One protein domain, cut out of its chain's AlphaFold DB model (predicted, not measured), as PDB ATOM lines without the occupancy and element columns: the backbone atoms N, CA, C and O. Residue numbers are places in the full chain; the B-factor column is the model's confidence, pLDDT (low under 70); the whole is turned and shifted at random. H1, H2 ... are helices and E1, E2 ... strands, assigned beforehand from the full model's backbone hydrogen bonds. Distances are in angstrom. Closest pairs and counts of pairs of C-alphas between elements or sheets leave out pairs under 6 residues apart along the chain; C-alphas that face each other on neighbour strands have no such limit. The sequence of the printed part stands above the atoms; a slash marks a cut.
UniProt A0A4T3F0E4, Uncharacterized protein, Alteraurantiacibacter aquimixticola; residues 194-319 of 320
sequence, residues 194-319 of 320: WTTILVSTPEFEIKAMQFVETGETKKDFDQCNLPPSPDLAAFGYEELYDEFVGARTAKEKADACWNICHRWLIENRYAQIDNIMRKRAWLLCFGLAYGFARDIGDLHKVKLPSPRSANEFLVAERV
ATOM      1  N   TRP A 194     -32.705  21.151  27.129       84.38
ATOM      2  CA  TRP A 194     -33.552  21.160  25.938       84.38
ATOM      3  C   TRP A 194     -35.018  20.866  26.241       84.38
ATOM      4  O   TRP A 194     -35.889  21.303  25.496       84.38
ATOM      5  N   THR A 195     -35.314  20.189  27.354       79.56
ATOM      6  CA  THR A 195     -36.694  19.902  27.766       79.56
ATOM      7  C   THR A 195     -37.487  21.188  27.967       79.56
ATOM      8  O   THR A 195     -38.629  21.263  27.530       79.56
ATOM      9  N   THR A 196     -36.897  22.211  28.588       77.44
ATOM     10  CA  THR A 196     -37.583  23.488  28.822       77.44
ATOM     11  C   THR A 196     -37.757  24.255  27.516       77.44
ATOM     12  O   THR A 196     -38.856  24.715  27.224       77.44
ATOM     13  N   ILE A 197     -36.710  24.344  26.695       80.75
ATOM     14  CA  ILE A 197     -36.727  25.110  25.437       80.75
ATOM     15  C   ILE A 197     -37.770  24.538  24.466       80.75
ATOM     16  O   ILE A 197     -38.608  25.270  23.947       80.75
ATOM     17  N   LEU A 198     -37.795  23.214  24.297       79.38
ATOM     18  CA  LEU A 198     -38.726  22.534  23.395       79.38
ATOM     19  C   LEU A 198     -40.191  22.631  23.866       79.38
ATOM     20  O   LEU A 198     -41.105  22.648  23.054       79.38
ATOM     21  N   VAL A 199     -40.452  22.747  25.167       69.62
ATOM     22  CA  VAL A 199     -41.828  22.854  25.695       69.62
ATOM     23  C   VAL A 199     -42.374  24.281  25.644       69.62
ATOM     24  O   VAL A 199     -43.586  24.472  25.667       69.62
ATOM     25  N   SER A 200     -41.498  25.283  25.574       64.62
ATOM     26  CA  SER A 200     -41.857  26.678  25.860       64.62
ATOM     27  C   SER A 200     -42.024  27.558  24.620       64.62
ATOM     28  O   SER A 200     -42.003  28.781  24.753       64.62
ATOM     29  N   THR A 201     -42.168  26.989  23.419       70.56
ATOM     30  CA  THR A 201     -42.124  27.790  22.185       70.56
ATOM     31  C   THR A 201     -43.494  27.880  21.503       70.56
ATOM     32  O   THR A 201     -43.996  26.858  21.047       70.56
ATOM     33  N   PRO A 202     -44.106  29.074  21.379       76.25
ATOM     34  CA  PRO A 202     -45.437  29.230  20.776       76.25
ATOM     35  C   PRO A 202     -45.462  29.029  19.252       76.25
ATOM     36  O   PRO A 202     -46.528  28.850  18.673       76.25
ATOM     37  N   GLU A 203     -44.305  29.072  18.591       83.81
ATOM     38  CA  GLU A 203     -44.185  29.033  17.125       83.81
ATOM     39  C   GLU A 203     -44.180  27.607  16.551       83.81
ATOM     40  O   GLU A 203     -44.339  27.419  15.344       83.81
ATOM     41  N   PHE A 204     -43.990  26.598  17.406       88.19
ATOM     42  CA  PHE A 204     -43.877  25.198  17.013       88.19
ATOM     43  C   PHE A 204     -44.737  24.314  17.909       88.19
ATOM     44  O   PHE A 204     -44.631  24.344  19.132       88.19
ATOM     45  N   GLU A 205     -45.548  23.464  17.290       88.62
ATOM     46  CA  GLU A 205     -46.236  22.380  17.969       88.62
ATOM     47  C   GLU A 205     -45.276  21.189  18.080       88.62
ATOM     48  O   GLU A 205     -44.806  20.662  17.068       88.62
ATOM     49  N   ILE A 206     -44.965  20.767  19.309       88.25
ATOM     50  CA  ILE A 206     -44.059  19.639  19.558       88.25
ATOM     51  C   ILE A 206     -44.853  18.418  20.013       88.25
ATOM     52  O   ILE A 206     -45.418  18.392  21.106       88.25
ATOM     53  N   LYS A 207     -44.852  17.374  19.179       87.69
ATOM     54  CA  LYS A 207     -45.523  16.093  19.437       87.69
ATOM     55  C   LYS A 207     -44.501  15.017  19.771       87.69
ATOM     56  O   LYS A 207     -43.532  14.839  19.037       87.69
ATOM     57  N   ALA A 208     -44.733  14.279  20.853       86.50
ATOM     58  CA  ALA A 208     -43.958  13.085  21.177       86.50
ATOM     59  C   ALA A 208     -44.556  11.859  20.475       86.50
ATOM     60  O   ALA A 208     -45.760  11.620  20.558       86.50
ATOM     61  N   MET A 209     -43.710  11.087  19.796       84.94
ATOM     62  CA  MET A 209     -44.078   9.892  19.036       84.94
ATOM     63  C   MET A 209     -43.228   8.709  19.506       84.94
ATOM     64  O   MET A 209     -42.014   8.833  19.634       84.94
ATOM     65  N   GLN A 210     -43.849   7.556  19.756       84.25
ATOM     66  CA  GLN A 210     -43.119   6.331  20.104       84.25
ATOM     67  C   GLN A 210     -42.487   5.710  18.854       84.25
ATOM     68  O   GLN A 210     -43.073   5.762  17.769       84.25
ATOM     69  N   PHE A 211     -41.317   5.088  19.004       77.62
ATOM     70  CA  PHE A 211     -40.777   4.234  17.944       77.62
ATOM     71  C   PHE A 211     -41.688   3.015  17.756       77.62
ATOM     72  O   PHE A 211     -42.040   2.341  18.723       77.62
ATOM     73  N   VAL A 212     -42.063   2.727  16.510       69.19
ATOM     74  CA  VAL A 212     -42.833   1.530  16.141       69.19
ATOM     75  C   VAL A 212     -41.899   0.597  15.375       69.19
ATOM     76  O   VAL A 212     -41.170   1.059  14.499       69.19
ATOM     77  N   GLU A 213     -41.915  -0.702  15.691       53.66
ATOM     78  CA  GLU A 213     -40.972  -1.720  15.177       53.66
ATOM     79  C   GLU A 213     -40.903  -1.833  13.640       53.66
ATOM     80  O   GLU A 213     -39.945  -2.392  13.112       53.66
ATOM     81  N   THR A 214     -41.877  -1.289  12.908       48.06
ATOM     82  CA  THR A 214     -41.971  -1.346  11.440       48.06
ATOM     83  C   THR A 214     -41.618  -0.034  10.719       48.06
ATOM     84  O   THR A 214     -41.760   0.037   9.500       48.06
ATOM     85  N   GLY A 215     -41.176   1.008  11.440       61.06
ATOM     86  CA  GLY A 215     -40.869   2.342  10.895       61.06
ATOM     87  C   GLY A 215     -39.385   2.747  10.919       61.06
ATOM     88  O   GLY A 215     -38.490   1.906  10.871       61.06
ATOM     89  N   GLU A 216     -39.138   4.065  10.978       57.47
ATOM     90  CA  GLU A 216     -37.806   4.672  11.159       57.47
ATOM     91  C   GLU A 216     -37.093   4.048  12.361       57.47
ATOM     92  O   GLU A 216     -37.648   3.974  13.463       57.47
ATOM     93  N   THR A 217     -35.865   3.573  12.154       60.00
ATOM     94  CA  THR A 217     -35.185   2.798  13.188       60.00
ATOM     95  C   THR A 217     -34.642   3.720  14.274       60.00
ATOM     96  O   THR A 217     -34.062   4.769  13.995       60.00
ATOM     97  N   LYS A 218     -34.767   3.302  15.539       65.88
ATOM     98  CA  LYS A 218     -34.152   3.968  16.703       65.88
ATOM     99  C   LYS A 218     -32.672   4.319  16.463       65.88
ATOM    100  O   LYS A 218     -32.206   5.387  16.843       65.88
ATOM    101  N   LYS A 219     -31.977   3.458  15.713       67.12
ATOM    102  CA  LYS A 219     -30.577   3.605  15.311       67.12
ATOM    103  C   LYS A 219     -30.285   4.889  14.516       67.12
ATOM    104  O   LYS A 219     -29.182   5.417  14.643       67.12
ATOM    105  N   ASP A 220     -31.230   5.391  13.722       67.88
ATOM    106  CA  ASP A 220     -31.055   6.614  12.922       67.88
ATOM    107  C   ASP A 220     -31.152   7.880  13.795       67.88
ATOM    108  O   ASP A 220     -30.435   8.863  13.587       67.88
ATOM    109  N   PHE A 221     -31.980   7.835  14.844       72.12
ATOM    110  CA  PHE A 221     -32.128   8.921  15.820       72.12
ATOM    111  C   PHE A 221     -31.031   8.924  16.887       72.12
ATOM    112  O   PHE A 221     -30.561  10.005  17.251       72.12
ATOM    113  N   ASP A 222     -30.555   7.750  17.307       67.81
ATOM    114  CA  ASP A 222     -29.390   7.610  18.195       67.81
ATOM    115  C   ASP A 222     -28.131   8.259  17.582       67.81
ATOM    116  O   ASP A 222     -27.237   8.732  18.283       67.81
ATOM    117  N   GLN A 223     -28.067   8.337  16.249       69.19
ATOM    118  CA  GLN A 223     -26.981   9.005  15.529       69.19
ATOM    119  C   GLN A 223     -27.174  10.524  15.424       69.19
ATOM    120  O   GLN A 223     -26.192  11.246  15.250       69.19
ATOM    121  N   CYS A 224     -28.399  11.040  15.543       74.69
ATOM    122  CA  CYS A 224     -28.661  12.477  15.458       74.69
ATOM    123  C   CYS A 224     -28.183  13.208  16.717       74.69
ATOM    124  O   CYS A 224     -27.444  14.181  16.589       74.69
ATOM    125  N   ASN A 225     -28.530  12.692  17.904       79.62
ATOM    126  CA  ASN A 225     -28.281  13.309  19.215       79.62
ATOM    127  C   ASN A 225     -28.805  14.756  19.348       79.62
ATOM    128  O   ASN A 225     -29.091  15.448  18.370       79.62
ATOM    129  N   LEU A 226     -28.952  15.230  20.584       84.25
ATOM    130  CA  LEU A 226     -29.192  16.651  20.856       84.25
ATOM    131  C   LEU A 226     -27.853  17.387  20.994       84.25
ATOM    132  O   LEU A 226     -26.856  16.751  21.351       84.25
ATOM    133  N   PRO A 227     -27.803  18.708  20.742       87.31
ATOM    134  CA  PRO A 227     -26.590  19.461  21.011       87.31
ATOM    135  C   PRO A 227     -26.225  19.390  22.506       87.31
ATOM    136  O   PRO A 227     -27.114  19.331  23.358       87.31
ATOM    137  N   PRO A 228     -24.931  19.420  22.862       81.00
ATOM    138  CA  PRO A 228     -24.471  19.232  24.243       81.00
ATOM    139  C   PRO A 228     -24.870  20.371  25.194       81.00
ATOM    140  O   PRO A 228     -24.937  20.170  26.403       81.00
ATOM    141  N   SER A 229     -25.123  21.568  24.661       85.00
ATOM    142  CA  SER A 229     -25.464  22.771  25.420       85.00
ATOM    143  C   SER A 229     -26.463  23.620  24.634       85.00
ATOM    144  O   SER A 229     -26.311  23.714  23.415       85.00
ATOM    145  N   PRO A 230     -27.439  24.269  25.299       85.12
ATOM    146  CA  PRO A 230     -28.296  25.274  24.670       85.12
ATOM    147  C   PRO A 230     -27.586  26.603  24.402       85.12
ATOM    148  O   PRO A 230     -28.075  27.402  23.611       85.12
ATOM    149  N   ASP A 231     -26.441  26.832  25.046       86.62
ATOM    150  CA  ASP A 231     -25.624  28.023  24.856       86.62
ATOM    151  C   ASP A 231     -24.504  27.756  23.841       86.62
ATOM    152  O   ASP A 231     -23.619  26.932  24.095       86.62
ATOM    153  N   LEU A 232     -24.541  28.467  22.710       86.75
ATOM    154  CA  LEU A 232     -23.521  28.461  21.660       86.75
ATOM    155  C   LEU A 232     -22.168  28.985  22.160       86.75
ATOM    156  O   LEU A 232     -21.137  28.496  21.703       86.75
ATOM    157  N   ALA A 233     -22.136  29.916  23.121       84.19
ATOM    158  CA  ALA A 233     -20.874  30.435  23.655       84.19
ATOM    159  C   ALA A 233     -20.082  29.341  24.393       84.19
ATOM    160  O   ALA A 233     -18.850  29.312  24.363       84.19
ATOM    161  N   ALA A 234     -20.789  28.375  24.990       82.12
ATOM    162  CA  ALA A 234     -20.185  27.252  25.698       82.12
ATOM    163  C   ALA A 234     -19.335  26.340  24.788       82.12
ATOM    164  O   ALA A 234     -18.478  25.614  25.291       82.12
ATOM    165  N   PHE A 235     -19.523  26.397  23.462       80.06
ATOM    166  CA  PHE A 235     -18.728  25.640  22.487       80.06
ATOM    167  C   PHE A 235     -17.294  26.176  22.345       80.06
ATOM    168  O   PHE A 235     -16.423  25.459  21.861       80.06
ATOM    169  N   GLY A 236     -17.022  27.402  22.811       80.06
ATOM    170  CA  GLY A 236     -15.662  27.929  22.955       80.06
ATOM    171  C   GLY A 236     -15.016  28.470  21.675       80.06
ATOM    172  O   GLY A 236     -13.795  28.632  21.650       80.06
ATOM    173  N   TYR A 237     -15.805  28.760  20.635       84.38
ATOM    174  CA  TYR A 237     -15.342  29.386  19.391       84.38
ATOM    175  C   TYR A 237     -15.714  30.873  19.360       84.38
ATOM    176  O   TYR A 237     -16.694  31.246  18.725       84.38
ATOM    177  N   GLU A 238     -14.937  31.710  20.054       85.06
ATOM    178  CA  GLU A 238     -15.220  33.149  20.224       85.06
ATOM    179  C   GLU A 238     -15.439  33.873  18.882       85.06
ATOM    180  O   GLU A 238     -16.477  34.492  18.696       85.06
ATOM    181  N   GLU A 239     -14.552  33.685  17.901       85.56
ATOM    182  CA  GLU A 239     -14.664  34.325  16.576       85.56
ATOM    183  C   GLU A 239     -15.955  33.949  15.823       85.56
ATOM    184  O   GLU A 239     -16.596  34.796  15.205       85.56
ATOM    185  N   LEU A 240     -16.359  32.675  15.890       85.69
ATOM    186  CA  LEU A 240     -17.584  32.193  15.237       85.69
ATOM    187  C   LEU A 240     -18.839  32.621  16.006       85.69
ATOM    188  O   LEU A 240     -19.901  32.822  15.419       85.69
ATOM    189  N   TYR A 241     -18.726  32.750  17.327       88.38
ATOM    190  CA  TYR A 241     -19.797  33.277  18.158       88.38
ATOM    191  C   TYR A 241     -20.029  34.766  17.881       88.38
ATOM    192  O   TYR A 241     -21.178  35.182  17.747       88.38
ATOM    193  N   ASP A 242     -18.965  35.550  17.704       88.88
ATOM    194  CA  ASP A 242     -19.063  36.957  17.314       88.88
ATOM    195  C   ASP A 242     -19.724  37.118  15.936       88.88
ATOM    196  O   ASP A 242     -20.575  37.991  15.755       88.88
ATOM    197  N   GLU A 243     -19.410  36.235  14.979       90.75
ATOM    198  CA  GLU A 243     -20.096  36.174  13.679       90.75
ATOM    199  C   GLU A 243     -21.599  35.889  13.843       90.75
ATOM    200  O   GLU A 243     -22.436  36.569  13.244       90.75
ATOM    201  N   PHE A 244     -21.962  34.940  14.711       94.12
ATOM    202  CA  PHE A 244     -23.359  34.632  15.025       94.12
ATOM    203  C   PHE A 244     -24.097  35.811  15.678       94.12
ATOM    204  O   PHE A 244     -25.245  36.093  15.329       94.12
ATOM    205  N   VAL A 245     -23.453  36.522  16.607       92.81
ATOM    206  CA  VAL A 245     -24.018  37.719  17.252       92.81
ATOM    207  C   VAL A 245     -24.157  38.871  16.251       92.81
ATOM    208  O   VAL A 245     -25.134  39.619  16.305       92.81
ATOM    209  N   GLY A 246     -23.209  39.003  15.320       90.44
ATOM    210  CA  GLY A 246     -23.206  40.023  14.271       90.44
ATOM    211  C   GLY A 246     -24.198  39.779  13.126       90.44
ATOM    212  O   GLY A 246     -24.506  40.716  12.381       90.44
ATOM    213  N   ALA A 247     -24.712  38.555  12.981       94.94
ATOM    214  CA  ALA A 247     -25.650  38.171  11.931       94.94
ATOM    215  C   ALA A 247     -26.998  38.906  12.046       94.94
ATOM    216  O   ALA A 247     -27.624  38.967  13.111       94.94
ATOM    217  N   ARG A 248     -27.481  39.448  10.921       92.75
ATOM    218  CA  ARG A 248     -28.664  40.326  10.873       92.75
ATOM    219  C   ARG A 248     -29.911  39.610  10.392       92.75
ATOM    220  O   ARG A 248     -31.015  39.992  10.772       92.75
ATOM    221  N   THR A 249     -29.746  38.588   9.560       94.31
ATOM    222  CA  THR A 249     -30.864  37.784   9.059       94.31
ATOM    223  C   THR A 249     -30.944  36.442   9.777       94.31
ATOM    224  O   THR A 249     -29.942  35.915  10.261       94.31
ATOM    225  N   ALA A 250     -32.138  35.845   9.823       92.81
ATOM    226  CA  ALA A 250     -32.303  34.500  10.369       92.81
ATOM    227  C   ALA A 250     -31.434  33.474   9.624       92.81
ATOM    228  O   ALA A 250     -30.847  32.597  10.248       92.81
ATOM    229  N   LYS A 251     -31.297  33.626   8.299       93.50
ATOM    230  CA  LYS A 251     -30.445  32.767   7.475       93.50
ATOM    231  C   LYS A 251     -28.969  32.887   7.858       93.50
ATOM    232  O   LYS A 251     -28.341  31.870   8.108       93.50
ATOM    233  N   GLU A 252     -28.447  34.109   7.981       93.38
ATOM    234  CA  GLU A 252     -27.071  34.340   8.451       93.38
ATOM    235  C   GLU A 252     -26.855  33.762   9.856       93.38
ATOM    236  O   GLU A 252     -25.841  33.116  10.103       93.38
ATOM    237  N   LYS A 253     -27.830  33.920  10.763       94.81
ATOM    238  CA  LYS A 253     -27.776  33.311  12.101       94.81
ATOM    239  C   LYS A 253     -27.740  31.788  12.036       94.81
ATOM    240  O   LYS A 253     -26.972  31.172  12.767       94.81
ATOM    241  N   ALA A 254     -28.547  31.176  11.174       94.44
ATOM    242  CA  ALA A 254     -28.556  29.730  10.987       94.44
ATOM    243  C   ALA A 254     -27.226  29.227  10.403       94.44
ATOM    244  O   ALA A 254     -26.694  28.229  10.885       94.44
ATOM    245  N   ASP A 255     -26.658  29.930   9.422       94.19
ATOM    246  CA  ASP A 255     -25.377  29.571   8.811       94.19
ATOM    247  C   ASP A 255     -24.223  29.695   9.825       94.19
ATOM    248  O   ASP A 255     -23.477  28.735  10.028       94.19
ATOM    249  N   ALA A 256     -24.135  30.814  10.555       93.44
ATOM    250  CA  ALA A 256     -23.130  31.016  11.602       93.44
ATOM    251  C   ALA A 256     -23.286  30.012  12.761       93.44
ATOM    252  O   ALA A 256     -22.313  29.405  13.213       93.44
ATOM    253  N   CYS A 257     -24.524  29.747  13.195       95.12
ATOM    254  CA  CYS A 257     -24.828  28.711  14.181       95.12
ATOM    255  C   CYS A 257     -24.361  27.329  13.704       95.12
ATOM    256  O   CYS A 257     -23.773  26.566  14.477       95.12
ATOM    257  N   TRP A 258     -24.620  26.984  12.437       94.81
ATOM    258  CA  TRP A 258     -24.186  25.705  11.891       94.81
ATOM    259  C   TRP A 258     -22.666  25.615  11.805       94.81
ATOM    260  O   TRP A 258     -22.132  24.556  12.109       94.81
ATOM    261  N   ASN A 259     -21.957  26.699  11.484       93.19
ATOM    262  CA  ASN A 259     -20.491  26.712  11.466       93.19
ATOM    263  C   ASN A 259     -19.893  26.363  12.840       93.19
ATOM    264  O   ASN A 259     -18.993  25.524  12.916       93.19
ATOM    265  N   ILE A 260     -20.439  26.932  13.924       91.56
ATOM    266  CA  ILE A 260     -20.066  26.593  15.313       91.56
ATOM    267  C   ILE A 260     -20.293  25.095  15.574       91.56
ATOM    268  O   ILE A 260     -19.390  24.384  16.018       91.56
ATOM    269  N   CYS A 261     -21.491  24.600  15.258       90.88
ATOM    270  CA  CYS A 261     -21.878  23.206  15.492       90.88
ATOM    271  C   CYS A 261     -21.033  22.218  14.679       90.88
ATOM    272  O   CYS A 261     -20.570  21.203  15.194       90.88
ATOM    273  N   HIS A 262     -20.828  22.517  13.401       90.12
ATOM    274  CA  HIS A 262     -20.086  21.698  12.457       90.12
ATOM    275  C   HIS A 262     -18.618  21.579  12.870       90.12
ATOM    276  O   HIS A 262     -18.072  20.475  12.906       90.12
ATOM    277  N   ARG A 263     -17.998  22.695  13.273       86.50
ATOM    278  CA  ARG A 263     -16.634  22.693  13.810       86.50
ATOM    279  C   ARG A 263     -16.527  21.841  15.074       86.50
ATOM    280  O   ARG A 263     -15.624  21.014  15.170       86.50
ATOM    281  N   TRP A 264     -17.491  21.968  15.985       87.19
ATOM    282  CA  TRP A 264     -17.543  21.142  17.190       87.19
ATOM    283  C   TRP A 264     -17.650  19.648  16.874       87.19
ATOM    284  O   TRP A 264     -16.931  18.840  17.463       87.19
ATOM    285  N   LEU A 265     -18.508  19.266  15.924       86.25
ATOM    286  CA  LEU A 265     -18.679  17.872  15.507       86.25
ATOM    287  C   LEU A 265     -17.385  17.279  14.928       86.25
ATOM    288  O   LEU A 265     -17.047  16.139  15.256       86.25
ATOM    289  N   ILE A 266     -16.649  18.054  14.120       82.75
ATOM    290  CA  ILE A 266     -15.343  17.662  13.568       82.75
ATOM    291  C   ILE A 266     -14.324  17.449  14.690       82.75
ATOM    292  O   ILE A 266     -13.699  16.389  14.769       82.75
ATOM    293  N   GLU A 267     -14.162  18.435  15.573       81.19
ATOM    294  CA  GLU A 267     -13.152  18.393  16.637       81.19
ATOM    295  C   GLU A 267     -13.420  17.258  17.644       81.19
ATOM    296  O   GLU A 267     -12.478  16.658  18.166       81.19
ATOM    297  N   ASN A 268     -14.690  16.890  17.842       77.25
ATOM    298  CA  ASN A 268     -15.104  15.787  18.714       77.25
ATOM    299  C   ASN A 268     -15.250  14.431  17.992       77.25
ATOM    300  O   ASN A 268     -15.671  13.457  18.613       77.25
ATOM    301  N   ARG A 269     -14.860  14.333  16.712       74.88
ATOM    302  CA  ARG A 269     -14.838  13.085  15.919       74.88
ATOM    303  C   ARG A 269     -16.180  12.341  15.862       74.88
ATOM    304  O   ARG A 269     -16.206  11.109  15.833       74.88
ATOM    305  N   TYR A 270     -17.300  13.062  15.818       74.12
ATOM    306  CA  TYR A 270     -18.599  12.420  15.617       74.12
ATOM    307  C   TYR A 270     -18.705  11.865  14.192       74.12
ATOM    308  O   TYR A 270     -18.445  12.566  13.215       74.12
ATOM    309  N   ALA A 271     -19.123  10.605  14.064       59.03
ATOM    310  CA  ALA A 271     -19.404  10.005  12.765       59.03
ATOM    311  C   ALA A 271     -20.566  10.736  12.051       59.03
ATOM    312  O   ALA A 271     -21.451  11.312  12.698       59.03
ATOM    313  N   GLN A 272     -20.568  10.679  10.713       65.12
ATOM    314  CA  GLN A 272     -21.616  11.234   9.841       65.12
ATOM    315  C   GLN A 272     -21.913  12.724  10.087       65.12
ATOM    316  O   GLN A 272     -23.012  13.105  10.490       65.12
ATOM    317  N   ILE A 273     -20.917  13.578   9.858       61.19
ATOM    318  CA  ILE A 273     -21.050  15.038   9.996       61.19
ATOM    319  C   ILE A 273     -22.120  15.594   9.032       61.19
ATOM    320  O   ILE A 273     -22.869  16.495   9.405       61.19
ATOM    321  N   ASP A 274     -22.278  14.968   7.861       67.19
ATOM    322  CA  ASP A 274     -23.222  15.369   6.807       67.19
ATOM    323  C   ASP A 274     -24.660  14.861   7.008       67.19
ATOM    324  O   ASP A 274     -25.484  14.894   6.092       67.19
ATOM    325  N   ASN A 275     -25.001  14.371   8.203       82.00
ATOM    326  CA  ASN A 275     -26.357  13.920   8.485       82.00
ATOM    327  C   ASN A 275     -27.337  15.115   8.472       82.00
ATOM    328  O   ASN A 275     -27.383  15.933   9.397       82.00
ATOM    329  N   ILE A 276     -28.160  15.189   7.420       86.06
ATOM    330  CA  ILE A 276     -29.149  16.259   7.206       86.06
ATOM    331  C   ILE A 276     -30.156  16.335   8.362       86.06
ATOM    332  O   ILE A 276     -30.566  17.433   8.746       86.06
ATOM    333  N   MET A 277     -30.544  15.199   8.951       84.38
ATOM    334  CA  MET A 277     -31.447  15.191  10.105       84.38
ATOM    335  C   MET A 277     -30.790  15.827  11.328       84.38
ATOM    336  O   MET A 277     -31.418  16.678  11.956       84.38
ATOM    337  N   ARG A 278     -29.519  15.510  11.621       88.56
ATOM    338  CA  ARG A 278     -28.760  16.159  12.707       88.56
ATOM    339  C   ARG A 278     -28.698  17.667  12.497       88.56
ATOM    340  O   ARG A 278     -29.031  18.417  13.411       88.56
ATOM    341  N   LYS A 279     -28.335  18.107  11.286       91.19
ATOM    342  CA  LYS A 279     -28.271  19.534  10.947       91.19
ATOM    343  C   LYS A 279     -29.591  20.241  11.233       91.19
ATOM    344  O   LYS A 279     -29.607  21.245  11.939       91.19
ATOM    345  N   ARG A 280     -30.704  19.701  10.728       91.56
ATOM    346  CA  ARG A 280     -32.037  20.293  10.925       91.56
ATOM    347  C   ARG A 280     -32.468  20.269  12.393       91.56
ATOM    348  O   ARG A 280     -32.996  21.266  12.872       91.56
ATOM    349  N   ALA A 281     -32.211  19.177  13.112       90.38
ATOM    350  CA  ALA A 281     -32.535  19.054  14.532       90.38
ATOM    351  C   ALA A 281     -31.767  20.072  15.388       90.38
ATOM    352  O   ALA A 281     -32.364  20.750  16.222       90.38
ATOM    353  N   TRP A 282     -30.461  20.217  15.163       92.44
ATOM    354  CA  TRP A 282     -29.618  21.145  15.918       92.44
ATOM    355  C   TRP A 282     -29.940  22.601  15.584       92.44
ATOM    356  O   TRP A 282     -30.068  23.417  16.495       92.44
ATOM    357  N   LEU A 283     -30.154  22.916  14.302       94.00
ATOM    358  CA  LEU A 283     -30.600  24.247  13.884       94.00
ATOM    359  C   LEU A 283     -31.963  24.611  14.460       94.00
ATOM    360  O   LEU A 283     -32.154  25.758  14.842       94.00
ATOM    361  N   LEU A 284     -32.891  23.658  14.568       92.88
ATOM    362  CA  LEU A 284     -34.143  23.900  15.272       92.88
ATOM    363  C   LEU A 284     -33.887  24.191  16.753       92.88
ATOM    364  O   LEU A 284     -34.377  25.193  17.256       92.88
ATOM    365  N   CYS A 285     -33.103  23.360  17.441       91.81
ATOM    366  CA  CYS A 285     -32.810  23.537  18.865       91.81
ATOM    367  C   CYS A 285     -32.254  24.943  19.157       91.81
ATOM    368  O   CYS A 285     -32.809  25.676  19.979       91.81
ATOM    369  N   PHE A 286     -31.219  25.366  18.429       93.75
ATOM    370  CA  PHE A 286     -30.654  26.708  18.582       93.75
ATOM    371  C   PHE A 286     -31.560  27.809  18.034       93.75
ATOM    372  O   PHE A 286     -31.643  28.881  18.624       93.75
ATOM    373  N   GLY A 287     -32.298  27.550  16.960       91.81
ATOM    374  CA  GLY A 287     -33.271  28.491  16.421       91.81
ATOM    375  C   GLY A 287     -34.380  28.827  17.413       91.81
ATOM    376  O   GLY A 287     -34.808  29.977  17.457       91.81
ATOM    377  N   LEU A 288     -34.810  27.861  18.230       90.56
ATOM    378  CA  LEU A 288     -35.759  28.081  19.323       90.56
ATOM    379  C   LEU A 288     -35.094  28.812  20.496       90.56
ATOM    380  O   LEU A 288     -35.675  29.745  21.040       90.56
ATOM    381  N   ALA A 289     -33.862  28.438  20.857       90.12
ATOM    382  CA  ALA A 289     -33.126  29.072  21.955       90.12
ATOM    383  C   ALA A 289     -32.789  30.554  21.689       90.12
ATOM    384  O   ALA A 289     -32.808  31.366  22.611       90.12
ATOM    385  N   TYR A 290     -32.500  30.908  20.433       90.56
ATOM    386  CA  TYR A 290     -32.053  32.244  20.018       90.56
ATOM    387  C   TYR A 290     -33.075  33.007  19.155       90.56
ATOM    388  O   TYR A 290     -32.766  34.093  18.657       90.56
ATOM    389  N   GLY A 291     -34.279  32.460  18.969       89.88
ATOM    390  CA  GLY A 291     -35.404  33.150  18.330       89.88
ATOM    391  C   GLY A 291     -35.250  33.409  16.829       89.88
ATOM    392  O   GLY A 291     -35.659  34.463  16.354       89.88
ATOM    393  N   PHE A 292     -34.641  32.488  16.076       92.19
ATOM    394  CA  PHE A 292     -34.535  32.581  14.610       92.19
ATOM    395  C   PHE A 292     -35.204  31.418  13.858       92.19
ATOM    396  O   PHE A 292     -35.232  31.428  12.631       92.19
ATOM    397  N   ALA A 293     -35.748  30.413  14.558       90.75
ATOM    398  CA  ALA A 293     -36.292  29.203  13.928       90.75
ATOM    399  C   ALA A 293     -37.467  29.470  12.971       90.75
ATOM    400  O   ALA A 293     -37.549  28.836  11.918       90.75
ATOM    401  N   ARG A 294     -38.373  30.396  13.317       87.81
ATOM    402  CA  ARG A 294     -39.599  30.683  12.549       87.81
ATOM    403  C   ARG A 294     -39.331  31.066  11.097       87.81
ATOM    404  O   ARG A 294     -40.071  30.646  10.202       87.81
ATOM    405  N   ASP A 295     -38.270  31.834  10.886       88.94
ATOM    406  CA  ASP A 295     -37.932  32.454   9.606       88.94
ATOM    407  C   ASP A 295     -37.144  31.515   8.675       88.94
ATOM    408  O   ASP A 295     -36.891  31.846   7.516       88.94
ATOM    409  N   ILE A 296     -36.780  30.317   9.146       91.00
ATOM    410  CA  ILE A 296     -36.087  29.309   8.340       91.00
ATOM    411  C   ILE A 296     -37.106  28.352   7.717       91.00
ATOM    412  O   ILE A 296     -37.682  27.495   8.391       91.00
ATOM    413  N   GLY A 297     -37.303  28.450   6.398       85.25
ATOM    414  CA  GLY A 297     -38.253  27.602   5.659       85.25
ATOM    415  C   GLY A 297     -37.995  26.094   5.802       85.25
ATOM    416  O   GLY A 297     -38.930  25.297   5.919       85.25
ATOM    417  N   ASP A 298     -36.724  25.700   5.900       86.56
ATOM    418  CA  ASP A 298     -36.311  24.298   6.027       86.56
ATOM    419  C   ASP A 298     -36.656  23.676   7.392       86.56
ATOM    420  O   ASP A 298     -36.522  22.461   7.572       86.56
ATOM    421  N   LEU A 299     -37.129  24.474   8.356       90.06
ATOM    422  CA  LEU A 299     -37.498  24.018   9.697       90.06
ATOM    423  C   LEU A 299     -39.009  23.816   9.887       90.06
ATOM    424  O   LEU A 299     -39.425  23.501  10.991       90.06
ATOM    425  N   HIS A 300     -39.833  23.912   8.834       87.88
ATOM    426  CA  HIS A 300     -41.299  23.760   8.933       87.88
ATOM    427  C   HIS A 300     -41.762  22.467   9.635       87.88
ATOM    428  O   HIS A 300     -42.780  22.472  10.322       87.88
ATOM    429  N   LYS A 301     -41.025  21.362   9.455       91.00
ATOM    430  CA  LYS A 301     -41.271  20.076  10.112       91.00
ATOM    431  C   LYS A 301     -39.962  19.336  10.330       91.00
ATOM    432  O   LYS A 301     -39.303  18.941   9.363       91.00
ATOM    433  N   VAL A 302     -39.581  19.142  11.586       90.50
ATOM    434  CA  VAL A 302     -38.295  18.548  11.969       90.50
ATOM    435  C   VAL A 302     -38.530  17.441  12.982       90.50
ATOM    436  O   VAL A 302     -39.293  17.601  13.932       90.50
ATOM    437  N   LYS A 303     -37.854  16.313  12.772       88.94
ATOM    438  CA  LYS A 303     -37.800  15.226  13.746       88.94
ATOM    439  C   LYS A 303     -36.497  15.325  14.525       88.94
ATOM    440  O   LYS A 303     -35.450  15.563  13.926       88.94
ATOM    441  N   LEU A 304     -36.558  15.132  15.835       88.06
ATOM    442  CA  LEU A 304     -35.391  15.178  16.709       88.06
ATOM    443  C   LEU A 304     -35.503  14.148  17.844       88.06
ATOM    444  O   LEU A 304     -36.617  13.755  18.199       88.06
ATOM    445  N   PRO A 305     -34.372  13.702  18.419       85.75
ATOM    446  CA  PRO A 305     -34.381  12.819  19.582       85.75
ATOM    447  C   PRO A 305     -35.135  13.450  20.757       85.75
ATOM    448  O   PRO A 305     -35.051  14.662  20.972       85.75
ATOM    449  N   SER A 306     -35.855  12.640  21.536       84.06
ATOM    450  CA  SER A 306     -36.508  13.154  22.739       84.06
ATOM    451  C   SER A 306     -35.513  13.303  23.892       84.06
ATOM    452  O   SER A 306     -34.817  12.346  24.230       84.06
ATOM    453  N   PRO A 307     -35.482  14.464  24.575       79.56
ATOM    454  CA  PRO A 307     -34.719  14.622  25.808       79.56
ATOM    455  C   PRO A 307     -35.356  13.886  27.003       79.56
ATOM    456  O   PRO A 307     -34.737  13.819  28.063       79.56
ATOM    457  N   ARG A 308     -36.589  13.364  26.867       77.62
ATOM    458  CA  ARG A 308     -37.384  12.779  27.965       77.62
ATOM    459  C   ARG A 308     -37.384  11.253  27.996       77.62
ATOM    460  O   ARG A 308     -37.420  10.683  29.084       77.62
ATOM    461  N   SER A 309     -37.331  10.591  26.840       77.81
ATOM    462  CA  SER A 309     -37.297   9.127  26.748       77.81
ATOM    463  C   SER A 309     -36.517   8.656  25.521       77.81
ATOM    464  O   SER A 309     -36.618   9.235  24.449       77.81
ATOM    465  N   ALA A 310     -35.769   7.561  25.671       75.25
ATOM    466  CA  ALA A 310     -34.982   6.957  24.593       75.25
ATOM    467  C   ALA A 310     -35.833   6.104  23.634       75.25
ATOM    468  O   ALA A 310     -35.322   5.585  22.645       75.25
ATOM    469  N   ASN A 311     -37.115   5.901  23.948       77.94
ATOM    470  CA  ASN A 311     -38.050   5.126  23.128       77.94
ATOM    471  C   ASN A 311     -39.054   6.015  22.382       77.94
ATOM    472  O   ASN A 311     -39.975   5.512  21.742       77.94
ATOM    473  N   GLU A 312     -38.853   7.329  22.421       82.12
ATOM    474  CA  GLU A 312     -39.678   8.284  21.701       82.12
ATOM    475  C   GLU A 312     -38.800   9.287  20.941       82.12
ATOM    476  O   GLU A 312     -37.653   9.558  21.302       82.12
ATOM    477  N   PHE A 313     -39.366   9.871  19.898       86.44
ATOM    478  CA  PHE A 313     -38.805  11.011  19.192       86.44
ATOM    479  C   PHE A 313     -39.818  12.149  19.195       86.44
ATOM    480  O   PHE A 313     -41.019  11.951  19.400       86.44
ATOM    481  N   LEU A 314     -39.329  13.364  18.984       87.62
ATOM    482  CA  LEU A 314     -40.173  14.539  18.876       87.62
ATOM    483  C   LEU A 314     -40.343  14.917  17.411       87.62
ATOM    484  O   LEU A 314     -39.400  14.846  16.619       87.62
ATOM    485  N   VAL A 315     -41.547  15.355  17.067       89.94
ATOM    486  CA  VAL A 315     -41.857  16.022  15.807       89.94
ATOM    487  C   VAL A 315     -42.234  17.451  16.145       89.94
ATOM    488  O   VAL A 315     -43.260  17.682  16.782       89.94
ATOM    489  N   ALA A 316     -41.392  18.391  15.737       90.44
ATOM    490  CA  ALA A 316     -41.686  19.812  15.801       90.44
ATOM    491  C   ALA A 316     -42.262  20.256  14.456       90.44
ATOM    492  O   ALA A 316     -41.636  20.053  13.413       90.44
ATOM    493  N   GLU A 317     -43.451  20.842  14.480       91.69
ATOM    494  CA  GLU A 317     -44.164  21.332  13.302       91.69
ATOM    495  C   GLU A 317     -44.511  22.805  13.513       91.69
ATOM    496  O   GLU A 317     -45.040  23.178  14.558       91.69
ATOM    497  N   ARG A 318     -44.156  23.664  12.554       90.06
ATOM    498  CA  ARG A 318     -44.389  25.106  12.671       90.06
ATOM    499  C   ARG A 318     -45.892  25.384  12.662       90.06
ATOM    500  O   ARG A 318     -46.594  24.928  11.760       90.06
ATOM    501  N   VAL A 319     -46.364  26.149  13.642       85.50
ATOM    502  CA  VAL A 319     -47.756  26.605  13.700       85.50
ATOM    503  C   VAL A 319     -47.908  27.758  12.706       85.50
ATOM    504  O   VAL A 319     -47.134  28.716  12.753       85.50
TER     505      VAL A 319
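AT A GLANCE: This is residues 194 to 319 of the 320 residues of an uncharacterized protein of Alteraurantiacibacter aquimixticola (UniProt A0A4T3F0E4). A three-stranded antiparallel sheet, E1 E3 E2, makes one end of the domain, the helical hairpin H3 and H4 makes the other, and helix H5 lies in the middle, across one face of the sheet and steeply crossed by H4. The short helix H1 packs on the last part of H5 and grazes the sheet, while the short H2 lies over the edge strand E2. The printed part has 126 residues, with five named helices and three named strands in the order H1 E1 H2 H3 H4 H5 E2 E3, and its class is mixed, helices and strands. It is compact, with a radius of gyration of the C-alphas of 14.3 A and spans of 44 by 35 by 23 A.

HOW THE PARTS SIT: In the sheet, E3, residues 312 to 318, is the inner strand, and E1, residues 204 to 210, and E2, residues 301 to 305, are the edge strands. E1 and E3 are antiparallel at 157 degrees, with N 205 and O 317 within hydrogen-bond range at 2.8 A. E2 and E3 form a hairpin, antiparallel at 154 degrees, with N 302 and O 316 at 2.9 A. H5, residues 276 to 289, is on the sheet at a height of 8.9 A, over E3 and E2; the two layers are this helix and the sheet. It runs across the strands, at 70 degrees to E3 on the local plane, and its closest C-alphas to E2 are those of Ala 281 and Leu 304, 5.3 A apart. H4, residues 250 to 267, touches H5 with residues 254 to 258 alone, at a steep tilt of 60 degrees, opposite ways; the closest C-alphas are those of Ala 254 and Leu 283, 6.5 A apart. H3, residues 238 to 246, and H4 form a helical hairpin at a shallow tilt of 14 degrees, opposite ways; H4 touches H3 with residues 252 to 260 alone, and the closest C-alphas, of Phe 244 and Ala 256, are 5.0 A apart. H3 and H5 are apart. H1, residues 194 to 199, touches residues 285 to 289 of H5, about perpendicular at 73 degrees, with the C-alphas of Ile 197 and Ala 289 closest at 6.4 A; it only grazes the sheet, with residues 198 to 199. H2, residues 218 to 222, touches no helix and is on the sheet over E2, its closest C-alphas there being those of Phe 221 and Pro 305, 5.9 A apart. In H1, H2, H3, H4 and H5 every O i to N i+4 pair is within hydrogen-bond range.

IN THESE COORDINATES: H1 begins at C-alpha 194, (-33.552, 21.160, 25.938). E1 and E3 are 19.1 A and 19.7 A long from first to last C-alpha, E2 13.8 A, H5 19.9 A, H4 25.8 A and H3 12.1 A. H4 ends at C-alpha 267, (-13.152, 18.393, 16.637), and E3 at C-alpha 318, (-44.389, 25.106, 12.671).

THE WHOLE: The farthest C-alphas, of Thr 214 and Gly 246, are 45.5 A apart. The printed part has no cut; the links H2 to H3 and H5 to E2 are long, of 15 and 11 residues. Mean pLDDT of the printed part is 83.5, with residues 199 to 200, 212 to 220, 222 to 223 and 271 to 274 under 70.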